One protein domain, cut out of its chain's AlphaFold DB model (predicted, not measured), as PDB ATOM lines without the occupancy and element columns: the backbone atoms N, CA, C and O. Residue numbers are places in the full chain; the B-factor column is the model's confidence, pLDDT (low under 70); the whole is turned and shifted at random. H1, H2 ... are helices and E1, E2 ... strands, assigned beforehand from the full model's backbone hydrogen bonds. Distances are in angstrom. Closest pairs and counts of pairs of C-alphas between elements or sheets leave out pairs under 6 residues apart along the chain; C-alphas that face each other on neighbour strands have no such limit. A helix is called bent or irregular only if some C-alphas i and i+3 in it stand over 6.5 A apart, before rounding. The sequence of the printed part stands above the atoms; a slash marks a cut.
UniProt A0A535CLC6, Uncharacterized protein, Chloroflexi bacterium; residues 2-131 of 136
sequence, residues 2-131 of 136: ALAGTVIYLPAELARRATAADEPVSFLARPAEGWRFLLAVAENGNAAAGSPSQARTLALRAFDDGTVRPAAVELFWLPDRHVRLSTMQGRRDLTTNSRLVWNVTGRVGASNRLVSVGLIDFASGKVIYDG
ATOM      1  N   ALA A   2     196.030 199.927 120.179       61.38
ATOM      2  CA  ALA A   2     195.247 200.900 120.967       61.38
ATOM      3  C   ALA A   2     193.729 200.611 121.016       61.38
ATOM      4  O   ALA A   2     193.111 200.736 122.066       61.38
ATOM      5  N   LEU A   3     193.136 200.155 119.904       63.03
ATOM      6  CA  LEU A   3     191.691 199.890 119.806       63.03
ATOM      7  C   LEU A   3     191.209 198.786 120.762       63.03
ATOM      8  O   LEU A   3     190.168 198.937 121.392       63.03
ATOM      9  N   ALA A   4     191.982 197.705 120.913       64.19
ATOM     10  CA  ALA A   4     191.622 196.597 121.800       64.19
ATOM     11  C   ALA A   4     191.617 197.023 123.278       64.19
ATOM     12  O   ALA A   4     190.697 196.675 124.013       64.19
ATOM     13  N   GLY A   5     192.595 197.834 123.700       67.06
ATOM     14  CA  GLY A   5     192.634 198.392 125.053       67.06
ATOM     15  C   GLY A   5     191.443 199.310 125.338       67.06
ATOM     16  O   GLY A   5     190.793 199.166 126.369       67.06
ATOM     17  N   THR A   6     191.091 200.195 124.399       72.81
ATOM     18  CA  THR A   6     189.942 201.101 124.560       72.81
ATOM     19  C   THR A   6     188.626 200.341 124.709       72.81
ATOM     20  O   THR A   6     187.849 200.663 125.603       72.81
ATOM     21  N   VAL A   7     188.377 199.308 123.898       78.31
ATOM     22  CA  VAL A   7     187.142 198.503 123.995       78.31
ATOM     23  C   VAL A   7     187.042 197.794 125.348       78.31
ATOM     24  O   VAL A   7     185.963 197.720 125.927       78.31
ATOM     25  N   ILE A   8     188.163 197.312 125.888       77.88
ATOM     26  CA  ILE A   8     188.175 196.590 127.165       77.88
ATOM     27  C   ILE A   8     187.970 197.541 128.356       77.88
ATOM     28  O   ILE A   8     187.232 197.204 129.278       77.88
ATOM     29  N   TYR A   9     188.596 198.722 128.344       83.31
ATOM     30  CA  TYR A   9     188.634 199.619 129.508       83.31
ATOM     31  C   TYR A   9     187.591 200.741 129.496       83.31
ATOM     32  O   TYR A   9     187.299 201.295 130.556       83.31
ATOM     33  N   LEU A  10     186.998 201.079 128.348       85.50
ATOM     34  CA  LEU A  10     185.998 202.149 128.272       85.50
ATOM     35  C   LEU A  10     184.787 201.901 129.197       85.50
ATOM     36  O   LEU A  10     184.444 202.811 129.952       85.50
ATOM     37  N   PRO A  11     184.176 200.701 129.243       88.50
ATOM     38  CA  PRO A  11     183.093 200.411 130.187       88.50
ATOM     39  C   PRO A  11     183.510 200.543 131.647       88.50
ATOM     40  O   PRO A  11     182.738 201.024 132.468       88.50
ATOM     41  N   ALA A  12     184.742 200.146 131.966       85.19
ATOM     42  CA  ALA A  12     185.283 200.251 133.313       85.19
ATOM     43  C   ALA A  12     185.418 201.713 133.757       85.19
ATOM     44  O   ALA A  12     185.071 202.052 134.886       85.19
ATOM     45  N   GLU A  13     185.884 202.586 132.865       84.94
ATOM     46  CA  GLU A  13     186.000 204.018 133.136       84.94
ATOM     47  C   GLU A  13     184.627 204.701 133.230       84.94
ATOM     48  O   GLU A  13     184.427 205.551 134.098       84.94
ATOM     49  N   LEU A  14     183.667 204.316 132.380       85.12
ATOM     50  CA  LEU A  14     182.288 204.805 132.465       85.12
ATOM     51  C   LEU A  14     181.631 204.398 133.784       85.12
ATOM     52  O   LEU A  14     181.057 205.249 134.460       85.12
ATOM     53  N   ALA A  15     181.762 203.127 134.170       85.75
ATOM     54  CA  ALA A  15     181.233 202.615 135.425       85.75
ATOM     55  C   ALA A  15     181.847 203.365 136.615       85.75
ATOM     56  O   ALA A  15     181.107 203.970 137.378       85.75
ATOM     57  N   ARG A  16     183.183 203.486 136.669       83.62
ATOM     58  CA  ARG A  16     183.918 204.230 137.712       83.62
ATOM     59  C   ARG A  16     183.454 205.680 137.888       83.62
ATOM     60  O   ARG A  16     183.556 206.229 138.977       83.62
ATOM     61  N   ARG A  17     183.031 206.345 136.810       84.44
ATOM     62  CA  ARG A  17     182.521 207.727 136.871       84.44
ATOM     63  C   ARG A  17     181.063 207.802 137.296       84.44
ATOM     64  O   ARG A  17     180.650 208.818 137.845       84.44
ATOM     65  N   ALA A  18     180.286 206.778 136.960       81.44
ATOM     66  CA  ALA A  18     178.873 206.703 137.290       81.44
ATOM     67  C   ALA A  18     178.646 206.287 138.748       81.44
ATOM     68  O   ALA A  18     177.590 206.590 139.302       81.44
ATOM     69  N   THR A  19     179.615 205.603 139.351       84.25
ATOM     70  CA  THR A  19     179.526 205.027 140.688       84.25
ATOM     71  C   THR A  19     180.361 205.798 141.710       84.25
ATOM     72  O   THR A  19     181.170 206.664 141.371       84.25
ATOM     73  N   ALA A  20     180.116 205.541 142.993       80.19
ATOM     74  CA  ALA A  20     180.814 206.232 144.073       80.19
ATOM     75  C   ALA A  20     182.302 205.864 144.165       80.19
ATOM     76  O   ALA A  20     182.718 204.770 143.797       80.19
ATOM     77  N   ALA A  21     183.105 206.750 144.757       65.25
ATOM     78  CA  ALA A  21     184.540 206.515 144.937       65.25
ATOM     79  C   ALA A  21     184.859 205.321 145.863       65.25
ATOM     80  O   ALA A  21     185.865 204.644 145.654       65.25
ATOM     81  N   ASP A  22     183.994 205.044 146.845       64.50
ATOM     82  CA  ASP A  22     184.138 203.953 147.826       64.50
ATOM     83  C   ASP A  22     183.443 202.649 147.390       64.50
ATOM     84  O   ASP A  22     183.034 201.819 148.208       64.50
ATOM     85  N   GLU A  23     183.257 202.467 146.086       68.12
ATOM     86  CA  GLU A  23     182.595 201.292 145.547       68.12
ATOM     87  C   GLU A  23     183.345 199.993 145.892       68.12
ATOM     88  O   GLU A  23     184.579 199.942 145.875       68.12
ATOM     89  N   PRO A  24     182.632 198.880 146.161       70.56
ATOM     90  CA  PRO A  24     183.276 197.605 146.465       70.56
ATOM     91  C   PRO A  24     184.150 197.067 145.319       70.56
ATOM     92  O   PRO A  24     184.948 196.151 145.540       70.56
ATOM     93  N   VAL A  25     184.005 197.568 144.090       77.56
ATOM     94  CA  VAL A  25     184.722 197.090 142.902       77.56
ATOM     95  C   VAL A  25     185.666 198.161 142.373       77.56
ATOM     96  O   VAL A  25     185.255 199.248 142.000       77.56
ATOM     97  N   SER A  26     186.941 197.803 142.215       83.50
ATOM     98  CA  SER A  26     187.848 198.575 141.367       83.50
ATOM     99  C   SER A  26     187.631 198.179 139.904       83.50
ATOM    100  O   SER A  26     188.172 197.168 139.446       83.50
ATOM    101  N   PHE A  27     186.825 198.949 139.166       83.56
ATOM    102  CA  PHE A  27     186.498 198.650 137.765       83.56
ATOM    103  C   PHE A  27     187.723 198.611 136.849       83.56
ATOM    104  O   PHE A  27     187.808 197.746 135.984       83.56
ATOM    105  N   LEU A  28     188.709 199.487 137.064       83.50
ATOM    106  CA  LEU A  28     189.942 199.484 136.267       83.50
ATOM    107  C   LEU A  28     190.778 198.214 136.495       83.50
ATOM    108  O   LEU A  28     191.414 197.725 135.569       83.50
ATOM    109  N   ALA A  29     190.745 197.640 137.701       84.88
ATOM    110  CA  ALA A  29     191.389 196.356 137.982       84.88
ATOM    111  C   ALA A  29     190.539 195.150 137.535       84.88
ATOM    112  O   ALA A  29     191.049 194.035 137.435       84.88
ATOM    113  N   ARG A  30     189.236 195.349 137.291       84.69
ATOM    114  CA  ARG A  30     188.271 194.310 136.898       84.69
ATOM    115  C   ARG A  30     187.383 194.793 135.743       84.69
ATOM    116  O   ARG A  30     186.181 194.966 135.934       84.69
ATOM    117  N   PRO A  31     187.932 194.982 134.530       84.62
ATOM    118  CA  PRO A  31     187.209 195.616 133.424       84.62
ATOM    119  C   PRO A  31     185.952 194.857 132.971       84.62
ATOM    120  O   PRO A  31     184.998 195.470 132.496       84.62
ATOM    121  N   ALA A  32     185.898 193.538 133.189       88.12
ATOM    122  CA  ALA A  32     184.697 192.735 132.952       88.12
ATOM    123  C   ALA A  32     183.487 193.200 133.790       88.12
ATOM    124  O   ALA A  32     182.354 193.109 133.329       88.12
ATOM    125  N   GLU A  33     183.708 193.745 134.991       87.81
ATOM    126  CA  GLU A  33     182.632 194.316 135.813       87.81
ATOM    127  C   GLU A  33     182.063 195.595 135.187       87.81
ATOM    128  O   GLU A  33     180.867 195.839 135.297       87.81
ATOM    129  N   GLY A  34     182.876 196.371 134.458       86.44
ATOM    130  CA  GLY A  34     182.400 197.545 133.720       86.44
ATOM    131  C   GLY A  34     181.407 197.172 132.616       86.44
ATOM    132  O   GLY A  34     180.414 197.862 132.405       86.44
ATOM    133  N   TRP A  35     181.619 196.034 131.949       90.56
ATOM    134  CA  TRP A  35     180.652 195.493 130.990       90.56
ATOM    135  C   TRP A  35     179.362 195.026 131.666       90.56
ATOM    136  O   TRP A  35     178.276 195.344 131.186       90.56
ATOM    137  N   ARG A  36     179.466 194.312 132.794       90.00
ATOM    138  CA  ARG A  36     178.292 193.866 133.565       90.00
ATOM    139  C   ARG A  36     177.469 195.050 134.071       90.00
ATOM    140  O   ARG A  36     176.246 194.997 134.006       90.00
ATOM    141  N   PHE A  37     178.132 196.126 134.493       89.94
ATOM    142  CA  PHE A  37     177.491 197.390 134.841       89.94
ATOM    143  C   PHE A  37     176.672 197.947 133.669       89.94
ATOM    144  O   PHE A  37     175.484 198.212 133.832       89.94
ATOM    145  N   LEU A  38     177.271 198.087 132.478       89.69
ATOM    146  CA  LEU A  38     176.562 198.630 131.312       89.69
ATOM    147  C   LEU A  38     175.364 197.766 130.906       89.69
ATOM    148  O   LEU A  38     174.308 198.312 130.592       89.69
ATOM    149  N   LEU A  39     175.512 196.439 130.944       89.38
ATOM    150  CA  LEU A  39     174.408 195.509 130.690       89.38
ATOM    151  C   LEU A  39     173.285 195.696 131.711       89.38
ATOM    152  O   LEU A  39     172.137 195.862 131.316       89.38
ATOM    153  N   ALA A  40     173.611 195.782 133.002       88.19
ATOM    154  CA  ALA A  40     172.614 196.003 134.043       88.19
ATOM    155  C   ALA A  40     171.888 197.350 133.892       88.19
ATOM    156  O   ALA A  40     170.685 197.422 134.141       88.19
ATOM    157  N   VAL A  41     172.579 198.414 133.466       87.50
ATOM    158  CA  VAL A  41     171.933 199.702 133.159       87.50
ATOM    159  C   VAL A  41     170.989 199.551 131.962       87.50
ATOM    160  O   VAL A  41     169.847 200.002 132.027       87.50
ATOM    161  N   ALA A  42     171.439 198.898 130.888       88.19
ATOM    162  CA  ALA A  42     170.655 198.716 129.668       88.19
ATOM    163  C   ALA A  42     169.401 197.851 129.888       88.19
ATOM    164  O   ALA A  42     168.319 198.205 129.423       88.19
ATOM    165  N   GLU A  43     169.525 196.759 130.645       88.62
ATOM    166  CA  GLU A  43     168.412 195.875 131.021       88.62
ATOM    167  C   GLU A  43     167.355 196.595 131.869       88.62
ATOM    168  O   GLU A  43     166.177 196.247 131.830       88.62
ATOM    169  N   ASN A  44     167.761 197.634 132.603       84.12
ATOM    170  CA  ASN A  44     166.907 198.387 133.515       84.12
ATOM    171  C   ASN A  44     166.618 199.811 133.013       84.12
ATOM    172  O   ASN A  44     166.465 200.736 133.810       84.12
ATOM    173  N   GLY A  45     166.488 199.998 131.694       75.81
ATOM    174  CA  GLY A  45     166.233 201.307 131.070       75.81
ATOM    175  C   GLY A  45     164.962 202.039 131.541       75.81
ATOM    176  O   GLY A  45     164.883 203.256 131.401       75.81
ATOM    177  N   ASN A  46     164.004 201.331 132.155       85.00
ATOM    178  CA  ASN A  46     162.790 201.891 132.777       85.00
ATOM    179  C   ASN A  46     162.781 201.743 134.312       85.00
ATOM    180  O   ASN A  46     161.727 201.579 134.926       85.00
ATOM    181  N   ALA A  47     163.958 201.750 134.933       89.50
ATOM    182  CA  ALA A  47     164.123 201.615 136.374       89.50
ATOM    183  C   ALA A  47     163.288 202.631 137.176       89.50
ATOM    184  O   ALA A  47     163.289 203.831 136.894       89.50
ATOM    185  N   ALA A  48     162.638 202.156 138.243       90.31
ATOM    186  CA  ALA A  48     161.856 202.992 139.155       90.31
ATOM    187  C   ALA A  48     162.722 204.004 139.929       90.31
ATOM    188  O   ALA A  48     162.238 205.067 140.322       90.31
ATOM    189  N   ALA A  49     164.001 203.681 140.138       91.31
ATOM    190  CA  ALA A  49     165.018 204.587 140.659       91.31
ATOM    191  C   ALA A  49     166.094 204.861 139.592       91.31
ATOM    192  O   ALA A  49     167.284 204.841 139.888       91.31
ATOM    193  N   GLY A  50     165.698 205.094 138.338       89.62
ATOM    194  CA  GLY A  50     166.627 205.232 137.211       89.62
ATOM    195  C   GLY A  50     167.503 206.488 137.237       89.62
ATOM    196  O   GLY A  50     168.476 206.575 136.490       89.62
ATOM    197  N   SER A  51     167.189 207.467 138.089       90.31
ATOM    198  CA  SER A  51     167.945 208.715 138.202       90.31
ATOM    199  C   SER A  51     168.269 209.095 139.654       90.31
ATOM    200  O   SER A  51     167.524 208.731 140.572       90.31
ATOM    201  N   PRO A  52     169.320 209.910 139.885       91.06
ATOM    202  CA  PRO A  52     169.643 210.411 141.222       91.06
ATOM    203  C   PRO A  52     168.486 211.167 141.890       91.06
ATOM    204  O   PRO A  52     168.308 211.085 143.103       91.06
ATOM    205  N   SER A  53     167.675 211.904 141.121       92.44
ATOM    206  CA  SER A  53     166.532 212.644 141.664       92.44
ATOM    207  C   SER A  53     165.417 211.707 142.130       92.44
ATOM    208  O   SER A  53     164.923 211.870 143.245       92.44
ATOM    209  N   GLN A  54     165.074 210.688 141.336       94.56
ATOM    210  CA  GLN A  54     164.094 209.664 141.716       94.56
ATOM    211  C   GLN A  54     164.563 208.875 142.940       94.56
ATOM    212  O   GLN A  54     163.806 208.721 143.903       94.56
ATOM    213  N   ALA A  55     165.827 208.446 142.943       94.06
ATOM    214  CA  ALA A  55     166.446 207.763 144.072       94.06
ATOM    215  C   ALA A  55     166.409 208.620 145.343       94.06
ATOM    216  O   ALA A  55     166.063 208.122 146.412       94.06
ATOM    217  N   ARG A  56     166.674 209.929 145.236       94.94
ATOM    218  CA  ARG A  56     166.573 210.863 146.364       94.94
ATOM    219  C   ARG A  56     165.143 210.986 146.888       94.94
ATOM    220  O   ARG A  56     164.943 210.990 148.099       94.94
ATOM    221  N   THR A  57     164.143 211.062 146.011       95.69
ATOM    222  CA  THR A  57     162.731 211.092 146.424       95.69
ATOM    223  C   THR A  57     162.317 209.793 147.119       95.69
ATOM    224  O   THR A  57     161.553 209.832 148.083       95.69
ATOM    225  N   LEU A  58     162.799 208.639 146.654       96.19
ATOM    226  CA  LEU A  58     162.570 207.354 147.322       96.19
ATOM    227  C   LEU A  58     163.282 207.295 148.675       96.19
ATOM    228  O   LEU A  58     162.665 206.906 149.661       96.19
ATOM    229  N   ALA A  59     164.531 207.754 148.748       94.56
ATOM    230  CA  ALA A  59     165.305 207.797 149.982       94.56
ATOM    231  C   ALA A  59     164.638 208.662 151.055       94.56
ATOM    232  O   ALA A  59     164.497 208.211 152.187       94.56
ATOM    233  N   LEU A  60     164.181 209.868 150.702       94.88
ATOM    234  CA  LEU A  60     163.444 210.737 151.627       94.88
ATOM    235  C   LEU A  60     162.157 210.068 152.118       94.88
ATOM    236  O   LEU A  60     161.882 210.087 153.309       94.88
ATOM    237  N   ARG A  61     161.399 209.418 151.227       94.88
ATOM    238  CA  ARG A  61     160.178 208.697 151.620       94.88
ATOM    239  C   ARG A  61     160.447 207.493 152.522       94.88
ATOM    240  O   ARG A  61     159.631 207.199 153.384       94.88
ATOM    241  N   ALA A  62     161.546 206.781 152.295       92.88
ATOM    242  CA  ALA A  62     161.857 205.554 153.015       92.88
ATOM    243  C   ALA A  62     162.529 205.809 154.369       92.88
ATOM    244  O   ALA A  62     162.214 205.126 155.343       92.88
ATOM    245  N   PHE A  63     163.464 206.760 154.429       91.19
ATOM    246  CA  PHE A  63     164.413 206.888 155.536       91.19
ATOM    247  C   PHE A  63     164.298 208.185 156.341       91.19
ATOM    248  O   PHE A  63     164.915 208.261 157.397       91.19
ATOM    249  N   ASP A  64     163.566 209.201 155.869       91.75
ATOM    250  CA  ASP A  64     163.369 210.430 156.650       91.75
ATOM    251  C   ASP A  64     162.316 210.193 157.744       91.75
ATOM    252  O   ASP A  64     161.123 210.084 157.462       91.75
ATOM    253  N   ASP A  65     162.768 210.060 158.991       88.00
ATOM    254  CA  ASP A  65     161.927 209.815 160.176       88.00
ATOM    255  C   ASP A  65     162.152 210.845 161.299       88.00
ATOM    256  O   ASP A  65     161.730 210.651 162.440       88.00
ATOM    257  N   GLY A  66     162.844 211.945 160.988       83.44
ATOM    258  CA  GLY A  66     163.227 212.985 161.947       83.44
ATOM    259  C   GLY A  66     164.472 212.662 162.785       83.44
ATOM    260  O   GLY A  66     165.127 213.589 163.261       83.44
ATOM    261  N   THR A  67     164.854 211.389 162.919       84.06
ATOM    262  CA  THR A  67     166.124 210.971 163.547       84.06
ATOM    263  C   THR A  67     167.212 210.781 162.497       84.06
ATOM    264  O   THR A  67     168.372 211.147 162.714       84.06
ATOM    265  N   VAL A  68     166.830 210.235 161.346       86.81
ATOM    266  CA  VAL A  68     167.663 210.080 160.161       86.81
ATOM    267  C   VAL A  68     167.153 211.014 159.078       86.81
ATOM    268  O   VAL A  68     165.965 211.039 158.780       86.81
ATOM    269  N   ARG A  69     168.064 211.766 158.454       90.69
ATOM    270  CA  ARG A  69     167.741 212.609 157.301       90.69
ATOM    271  C   ARG A  69     168.652 212.285 156.119       90.69
ATOM    272  O   ARG A  69     169.848 212.603 156.181       90.69
ATOM    273  N   PRO A  70     168.124 211.690 155.035       92.00
ATOM    274  CA  PRO A  70     168.878 211.458 153.808       92.00
ATOM    275  C   PRO A  70     169.493 212.750 153.264       92.00
ATOM    276  O   PRO A  70     168.832 213.785 153.162       92.00
ATOM    277  N   ALA A  71     170.773 212.691 152.909       90.75
ATOM    278  CA  ALA A  71     171.553 213.836 152.448       90.75
ATOM    279  C   ALA A  71     172.045 213.651 151.007       90.75
ATOM    280  O   ALA A  71     171.974 214.597 150.218       90.75
ATOM    281  N   ALA A  72     172.491 212.442 150.661       91.50
ATOM    282  CA  ALA A  72     172.974 212.092 149.334       91.50
ATOM    283  C   ALA A  72     172.588 210.655 148.959       91.50
ATOM    284  O   ALA A  72     172.296 209.814 149.810       91.50
ATOM    285  N   VAL A  73     172.557 210.408 147.652       92.25
ATOM    286  CA  VAL A  73     172.393 209.081 147.062       92.25
ATOM    287  C   VAL A  73     173.493 208.899 146.033       92.25
ATOM    288  O   VAL A  73     173.740 209.798 145.229       92.25
ATOM    289  N   GLU A  74     174.162 207.759 146.075       92.06
ATOM    290  CA  GLU A  74     175.280 207.445 145.191       92.06
ATOM    291  C   GLU A  74     175.053 206.076 144.560       92.06
ATOM    292  O   GLU A  74     174.606 205.144 145.232       92.06
ATOM    293  N   LEU A  75     175.322 205.953 143.263       91.38
ATOM    294  CA  LEU A  75     175.128 204.697 142.549       91.38
ATOM    295  C   LEU A  75     176.269 203.735 142.881       91.38
ATOM    296  O   LEU A  75     177.439 204.117 142.882       91.38
ATOM    297  N   PHE A  76     175.924 202.489 143.175       89.75
ATOM    298  CA  PHE A  76     176.854 201.414 143.492       89.75
ATOM    299  C   PHE A  76     176.548 200.213 142.597       89.75
ATOM    300  O   PHE A  76     175.392 199.798 142.455       89.75
ATOM    301  N   TRP A  77     177.594 199.605 142.050       88.81
ATOM    302  CA  TRP A  77     177.551 198.259 141.507       88.81
ATOM    303  C   TRP A  77     177.882 197.252 142.605       88.81
ATOM    304  O   TRP A  77     178.989 197.223 143.151       88.81
ATOM    305  N   LEU A  78     176.913 196.396 142.925       86.75
ATOM    306  CA  LEU A  78     177.143 195.244 143.785       86.75
ATOM    307  C   LEU A  78     177.473 194.043 142.894       86.75
ATOM    308  O   LEU A  78     176.585 193.571 142.187       86.75
ATOM    309  N   PRO A  79     178.723 193.552 142.885       82.06
ATOM    310  CA  PRO A  79     179.104 192.366 142.123       82.06
ATOM    311  C   PRO A  79     178.504 191.091 142.726       82.06
ATOM    312  O   PRO A  79     178.134 191.054 143.899       82.06
ATOM    313  N   ASP A  80     178.472 190.025 141.930       82.44
ATOM    314  CA  ASP A  80     177.995 188.704 142.349       82.44
ATOM    315  C   ASP A  80     179.012 187.984 143.256       82.44
ATOM    316  O   ASP A  80     179.789 187.140 142.807       82.44
ATOM    317  N   ARG A  81     179.119 188.431 144.512       76.44
ATOM    318  CA  ARG A  81     180.050 187.913 145.529       76.44
ATOM    319  C   ARG A  81     179.673 188.418 146.922       76.44
ATOM    320  O   ARG A  81     178.846 189.311 147.077       76.44
ATOM    321  N   HIS A  82     180.365 187.910 147.939       74.44
ATOM    322  CA  HIS A  82     180.330 188.510 149.269       74.44
ATOM    323  C   HIS A  82     180.947 189.911 149.243       74.44
ATOM    324  O   HIS A  82     182.114 190.090 148.876       74.44
ATOM    325  N   VAL A  83     180.160 190.902 149.650       70.62
ATOM    326  CA  VAL A  83     180.612 192.280 149.826       70.62
ATOM    327  C   VAL A  83     180.422 192.709 151.267       70.62
ATOM    328  O   VAL A  83     179.406 192.421 151.897       70.62
ATOM    329  N   ARG A  84     181.424 193.422 151.777       71.00
ATOM    330  CA  ARG A  84     181.394 194.012 153.105       71.00
ATOM    331  C   ARG A  84     181.039 195.480 152.989       71.00
ATOM    332  O   ARG A  84     181.820 196.253 152.438       71.00
ATOM    333  N   LEU A  85     179.887 195.865 153.522       68.38
ATOM    334  CA  LEU A  85     179.433 197.250 153.526       68.38
ATOM    335  C   LEU A  85     179.668 197.880 154.894       68.38
ATOM    336  O   LEU A  85     179.379 197.277 155.928       68.38
ATOM    337  N   SER A  86     180.198 199.101 154.896       64.38
ATOM    338  CA  SER A  86     180.321 199.920 156.100       64.38
ATOM    339  C   SER A  86     178.993 200.628 156.354       64.38
ATOM    340  O   SER A  86     178.545 201.422 155.531       64.38
ATOM    341  N   THR A  87     178.363 200.341 157.488       64.06
ATOM    342  CA  THR A  87     177.027 200.844 157.839       64.06
ATOM    343  C   THR A  87     177.060 201.585 159.175       64.06
ATOM    344  O   THR A  87     178.071 201.565 159.880       64.06
ATOM    345  N   MET A  88     175.939 202.205 159.556       63.03
ATOM    346  CA  MET A  88     175.773 202.800 160.891       63.03
ATOM    347  C   MET A  88     176.032 201.833 162.048       63.03
ATOM    348  O   MET A  88     176.459 202.260 163.115       63.03
ATOM    349  N   GLN A  89     175.776 200.544 161.835       63.28
ATOM    350  CA  GLN A  89     175.820 199.510 162.867       63.28
ATOM    351  C   GLN A  89     177.124 198.693 162.816       63.28
ATOM    352  O   GLN A  89     177.299 197.746 163.575       63.28
ATOM    353  N   GLY A  90     178.055 199.054 161.923       64.12
ATOM    354  CA  GLY A  90     179.310 198.340 161.699       64.12
ATOM    355  C   GLY A  90     179.428 197.768 160.288       64.12
ATOM    356  O   GLY A  90     178.744 198.194 159.354       64.12
ATOM    357  N   ARG A  91     180.352 196.823 160.109       67.88
ATOM    358  CA  ARG A  91     180.561 196.130 158.832       67.88
ATOM    359  C   ARG A  91     179.549 194.994 158.696       67.88
ATOM    360  O   ARG A  91     179.525 194.121 159.556       67.88
ATOM    361  N   ARG A  92     178.763 194.991 157.618       68.50
ATOM    362  CA  ARG A  92     177.835 193.900 157.286       68.50
ATOM    363  C   ARG A  92     178.316 193.164 156.046       68.50
ATOM    364  O   ARG A  92     178.616 193.804 155.039       68.50
ATOM    365  N   ASP A  93     178.358 191.841 156.125       69.31
ATOM    366  CA  ASP A  93     178.619 190.981 154.975       69.31
ATOM    367  C   ASP A  93     177.278 190.637 154.305       69.31
ATOM    368  O   ASP A  93     176.346 190.159 154.952       69.31
ATOM    369  N   LEU A  94     177.164 190.932 153.012       68.69
ATOM    370  CA  LEU A  94     175.994 190.639 152.187       68.69
ATOM    371  C   LEU A  94     176.424 189.744 151.028       68.69
ATOM    372  O   LEU A  94     177.390 190.051 150.324       68.69
ATOM    373  N   THR A  95     175.700 188.646 150.820       71.44
ATOM    374  CA  THR A  95     175.770 187.887 149.567       71.44
ATOM    375  C   THR A  95     174.859 188.577 148.571       71.44
ATOM    376  O   THR A  95     173.645 188.640 148.773       71.44
ATOM    377  N   THR A  96     175.432 189.139 147.516       70.00
ATOM    378  CA  THR A  96     174.676 189.911 146.532       70.00
ATOM    379  C   THR A  96     174.783 189.234 145.189       70.00
ATOM    380  O   THR A  96     175.886 188.893 144.793       70.00
ATOM    381  N   ASN A  97     173.666 189.106 144.474       78.06
ATOM    382  CA  ASN A  97     173.721 188.874 143.030       78.06
ATOM    383  C   ASN A  97     174.051 190.203 142.347       78.06
ATOM    384  O   ASN A  97     173.565 191.241 142.813       78.06
ATOM    385  N   SER A  98     174.796 190.151 141.238       83.06
ATOM    386  CA  SER A  98     175.142 191.317 140.413       83.06
ATOM    387  C   SER A  98     173.947 192.248 140.202       83.06
ATOM    388  O   SER A  98     172.979 191.852 139.555       83.06
ATOM    389  N   ARG A  99     173.999 193.466 140.754       87.81
ATOM    390  CA  ARG A  99     172.907 194.443 140.638       87.81
ATOM    391  C   ARG A  99     173.364 195.878 140.876       87.81
ATOM    392  O   ARG A  99     174.362 196.132 141.550       87.81
ATOM    393  N   LEU A 100     172.564 196.808 140.369       91.44
ATOM    394  CA  LEU A 100     172.698 198.239 140.621       91.44
ATOM    395  C   LEU A 100     171.876 198.639 141.844       91.44
ATOM    396  O   LEU A 100     170.713 198.251 141.975       91.44
ATOM    397  N   VAL A 101     172.469 199.441 142.722       92.12
ATOM    398  CA  VAL A 101     171.795 199.966 143.913       92.12
ATOM    399  C   VAL A 101     172.174 201.419 144.147       92.12
ATOM    400  O   VAL A 101     173.260 201.858 143.784       92.12
ATOM    401  N   TRP A 102     171.303 202.153 144.823       93.62
ATOM    402  CA  TRP A 102     171.623 203.448 145.398       93.62
ATOM    403  C   TRP A 102     172.025 203.269 146.853       93.62
ATOM    404  O   TRP A 102     171.212 202.835 147.672       93.62
ATOM    405  N   ASN A 103     173.261 203.632 147.179       91.69
ATOM    406  CA  ASN A 103     173.675 203.851 148.553       91.69
ATOM    407  C   ASN A 103     173.107 205.183 149.032       91.69
ATOM    408  O   ASN A 103     173.373 206.228 148.438       91.69
ATOM    409  N   VAL A 104     172.324 205.149 150.105       91.94
ATOM    410  CA  VAL A 104     171.768 206.352 150.714       91.94
ATOM    411  C   VAL A 104     172.659 206.747 151.877       91.94
ATOM    412  O   VAL A 104     172.798 205.997 152.844       91.94
ATOM    413  N   THR A 105     173.236 207.943 151.809       90.81
ATOM    414  CA  THR A 105     173.945 208.544 152.936       90.81
ATOM    415  C   THR A 105     173.067 209.592 153.600       90.81
ATOM    416  O   THR A 105     172.417 210.413 152.949       90.81
ATOM    417  N   GLY A 106     173.013 209.552 154.925       88.88
ATOM    418  CA  GLY A 106     172.175 210.428 155.729       88.88
ATOM    419  C   GLY A 106     172.914 210.968 156.941       88.88
ATOM    420  O   GLY A 106     173.950 210.439 157.348       88.88
ATOM    421  N   ARG A 107     172.372 212.046 157.505       89.06
ATOM    422  CA  ARG A 107     172.753 212.545 158.830       89.06
ATOM    423  C   ARG A 107     171.902 211.853 159.879       89.06
ATOM    424  O   ARG A 107     170.712 211.655 159.637       89.06
ATOM    425  N   VAL A 108     172.493 211.542 161.031       82.00
ATOM    426  CA  VAL A 108     171.772 210.902 162.136       82.00
ATOM    427  C   VAL A 108     171.967 211.646 163.446       82.00
ATOM    428  O   VAL A 108     173.097 211.938 163.861       82.00
ATOM    429  N   GLY A 109     170.836 211.933 164.092       76.62
ATOM    430  CA  GLY A 109     170.752 212.724 165.311       76.62
ATOM    431  C   GLY A 109     171.327 214.133 165.138       76.62
ATOM    432  O   GLY A 109     171.328 214.701 164.048       76.62
ATOM    433  N   ALA A 110     171.865 214.693 166.223       70.88
ATOM    434  CA  ALA A 110     172.539 215.996 166.209       70.88
ATOM    435  C   ALA A 110     173.960 215.947 165.610       70.88
ATOM    436  O   ALA A 110     174.617 216.980 165.478       70.88
ATOM    437  N   SER A 111     174.464 214.756 165.264       67.75
ATOM    438  CA  SER A 111     175.796 214.621 164.683       67.75
ATOM    439  C   SER A 111     175.769 215.026 163.208       67.75
ATOM    440  O   SER A 111     174.919 214.589 162.435       67.75
ATOM    441  N   ASN A 112     176.740 215.831 162.780       70.12
ATOM    442  CA  ASN A 112     176.873 216.200 161.369       70.12
ATOM    443  C   ASN A 112     177.618 215.128 160.544       70.12
ATOM    444  O   ASN A 112     178.089 215.404 159.441       70.12
ATOM    445  N   ARG A 113     177.778 213.913 161.087       77.38
ATOM    446  CA  ARG A 113     178.480 212.814 160.423       77.38
ATOM    447  C   ARG A 113     177.555 212.168 159.396       77.38
ATOM    448  O   ARG A 113     176.450 211.750 159.731       77.38
ATOM    449  N   LEU A 114     178.030 212.066 158.157       80.81
ATOM    450  CA  LEU A 114     177.357 211.304 157.110       80.81
ATOM    451  C   LEU A 114     177.695 209.824 157.246       80.81
ATOM    452  O   LEU A 114     178.853 209.445 157.428       80.81
ATOM    453  N   VAL A 115     176.665 208.997 157.159       83.25
ATOM    454  CA  VAL A 115     176.761 207.543 157.267       83.25
ATOM    455  C   VAL A 115     175.815 206.896 156.267       83.25
ATOM    456  O   VAL A 115     174.793 207.484 155.915       83.25
ATOM    457  N   SER A 116     176.153 205.695 155.799       85.94
ATOM    458  CA  SER A 116     175.235 204.899 154.979       85.94
ATOM    459  C   SER A 116     174.055 204.448 155.839       85.94
ATOM    460  O   SER A 116     174.251 203.751 156.840       85.94
ATOM    461  N   VAL A 117     172.849 204.878 155.464       87.38
ATOM    462  CA  VAL A 117     171.596 204.605 156.186       87.38
ATOM    463  C   VAL A 117     170.782 203.494 155.533       87.38
ATOM    464  O   VAL A 117     169.920 202.912 156.182       87.38
ATOM    465  N   GLY A 118     171.059 203.157 154.274       89.56
ATOM    466  CA  GLY A 118     170.340 202.102 153.575       89.56
ATOM    467  C   GLY A 118     170.724 201.970 152.110       89.56
ATOM    468  O   GLY A 118     171.484 202.774 151.568       89.56
ATOM    469  N   LEU A 119     170.171 200.939 151.473       91.12
ATOM    470  CA  LEU A 119     170.323 200.674 150.047       91.12
ATOM    471  C   LEU A 119     168.955 200.555 149.383       91.12
ATOM    472  O   LEU A 119     168.060 199.872 149.895       91.12
ATOM    473  N   ILE A 120     168.826 201.161 148.208       93.44
ATOM    474  CA  ILE A 120     167.638 201.066 147.360       93.44
ATOM    475  C   ILE A 120     168.022 200.358 146.066       93.44
ATOM    476  O   ILE A 120     168.992 200.733 145.413       93.44
ATOM    477  N   ASP A 121     167.263 199.342 145.682       93.06
ATOM    478  CA  ASP A 121     167.430 198.654 144.407       93.06
ATOM    479  C   ASP A 121     167.136 199.603 143.237       93.06
ATOM    480  O   ASP A 121     166.093 200.260 143.209       93.06
ATOM    481  N   PHE A 122     168.055 199.678 142.273       93.69
ATOM    482  CA  PHE A 122     167.949 200.598 141.139       93.69
ATOM    483  C   PHE A 122     166.700 200.314 140.295       93.69
ATOM    484  O   PHE A 122     165.924 201.222 139.998       93.69
ATOM    485  N   ALA A 123     166.480 199.045 139.950       92.81
ATOM    486  CA  ALA A 123     165.425 198.622 139.038       92.81
ATOM    487  C   ALA A 123     164.028 198.801 139.644       92.81
ATOM    488  O   ALA A 123     163.147 199.416 139.042       92.81
ATOM    489  N   SER A 124     163.830 198.276 140.852       92.69
ATOM    490  CA  SER A 124     162.522 198.202 141.505       92.69
ATOM    491  C   SER A 124     162.210 199.382 142.422       92.69
ATOM    492  O   SER A 124     161.054 199.562 142.802       92.69
ATOM    493  N   GLY A 125     163.216 200.165 142.822       93.31
ATOM    494  CA  GLY A 125     163.061 201.239 143.806       93.31
ATOM    495  C   GLY A 125     162.777 200.744 145.230       93.31
ATOM    496  O   GLY A 125     162.443 201.548 146.101       93.31
ATOM    497  N   LYS A 126     162.883 199.434 145.487       93.44
ATOM    498  CA  LYS A 126     162.644 198.839 146.807       93.44
ATOM    499  C   LYS A 126     163.842 199.039 147.727       93.44
ATOM    500  O   LYS A 126     164.988 198.927 147.300       93.44
ATOM    501  N   VAL A 127     163.575 199.248 149.013       91.06
ATOM    502  CA  VAL A 127     164.611 199.182 150.050       91.06
ATOM    503  C   VAL A 127     165.051 197.729 150.195       91.06
ATOM    504  O   VAL A 127     164.245 196.867 150.536       91.06
ATOM    505  N   ILE A 128     166.324 197.455 149.918       87.88
ATOM    506  CA  ILE A 128     166.920 196.117 150.090       87.88
ATOM    507  C   ILE A 128     167.712 196.014 151.390       87.88
ATOM    508  O   ILE A 128     168.007 194.919 151.858       87.88
ATOM    509  N   TYR A 129     168.066 197.163 151.963       84.75
ATOM    510  CA  TYR A 129     168.711 197.258 153.255       84.75
ATOM    511  C   TYR A 129     168.288 198.546 153.950       84.75
ATOM    512  O   TYR A 129     168.410 199.629 153.375       84.75
ATOM    513  N   ASP A 130     167.838 198.416 155.194       85.50
ATOM    514  CA  ASP A 130     167.575 199.533 156.091       85.50
ATOM    515  C   ASP A 130     168.537 199.446 157.277       85.50
ATOM    516  O   ASP A 130     168.430 198.554 158.116       85.50
ATOM    517  N   GLY A 131     169.495 200.369 157.331       77.19
ATOM    518  CA  GLY A 131     170.497 200.450 158.389       77.19
ATOM    519  C   GLY A 131     169.967 201.001 159.712       77.19
ATOM    520  O   GLY A 131     170.761 201.204 160.630       77.19
TER     521      GLY A 131
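What this domain is: This is residues 2 to 131 of the 136 residues of an uncharacterized protein of Chloroflexi bacterium (UniProt A0A535CLC6). A strongly twisted wall of four antiparallel strands, E1, E4, E5 and E6, has H3 across one face, while the two-strand hairpin E2 and E3 lies on the side away from H3, its turn coming back near E5. H2 packs at the end of the sheet where E1 ends and E4 begins, and H1 crosses H2 steeply and reaches away from the sheet, making much of the length. The 130 printed residues have three named helices followed by six named strands; the larger sheet runs E1, E4, E5, E6, and the class is mixed, helices and strands. The whole is compact, with a radius of gyration of the C-alphas of 15.2 A, yet elongated, spanning 53 by 30 by 25 A.

Where its parts are: H1, residues 2 to 18, begins with C-alpha 2 at (195.247, 200.900, 120.967) and is 23.8 A long; it has a kink of 39 degrees near residue 9 and is irregular, C-alphas 8 and 11 being 7.0 A apart. H2 is residues 31 to 43, 19.0 A, and H3 residues 52 to 63, 15.6 A. E1, residues 68 to 78, spans 24.0 A and bends by 78 degrees at residue 71. E2 is residues 81 to 87 and E3 residues 90 to 96. E4, residues 99 to 108, spans 27.1 A, and E5, residues 114 to 121, spans 20.5 A. E6, residues 127 to 130, ends with C-alpha 130 at (167.575, 199.533, 156.091).

How they stand to each other: E1 and E4 are antiparallel at 156 degrees, with N 74 and O 103 2.9 A apart, within hydrogen-bond range. E4, E5 and E6 form a meander, each strand the antiparallel neighbour of the one before, with N 104 and O 118 at 2.9 A and N 119 and O 129 at 2.9 A. H1, H2 and H3 are on one face of this sheet, an arrangement in two layers. H3 has a height over the sheet of 7.8 A; it lies over E4, E5 and, only just, with 3 C-alphas, E1, and runs across the strands, at 78 degrees to E5 on the local plane. H1 and H2 touch, closest at the C-alphas of Ala 12 and Gly 34, 4.0 A, the same way at a steep tilt of 61 degrees. In the hairpin E2 and E3, N 85 and O 92 are 2.9 A apart. Every O i to N i+4 pair is within hydrogen-bond range in H2 and H3, and 11 of 13 in H1.

The domain as a whole: The C-alphas farthest apart, of Ala 2 and Gly 66, are 53.4 A apart. The printed part has no cut. The link from H1 to H2 is long, with 12 residues. Mean pLDDT of the printed part is 83.5; residues 2 to 5, 21 to 23, 85 to 94 and 111 are under 70.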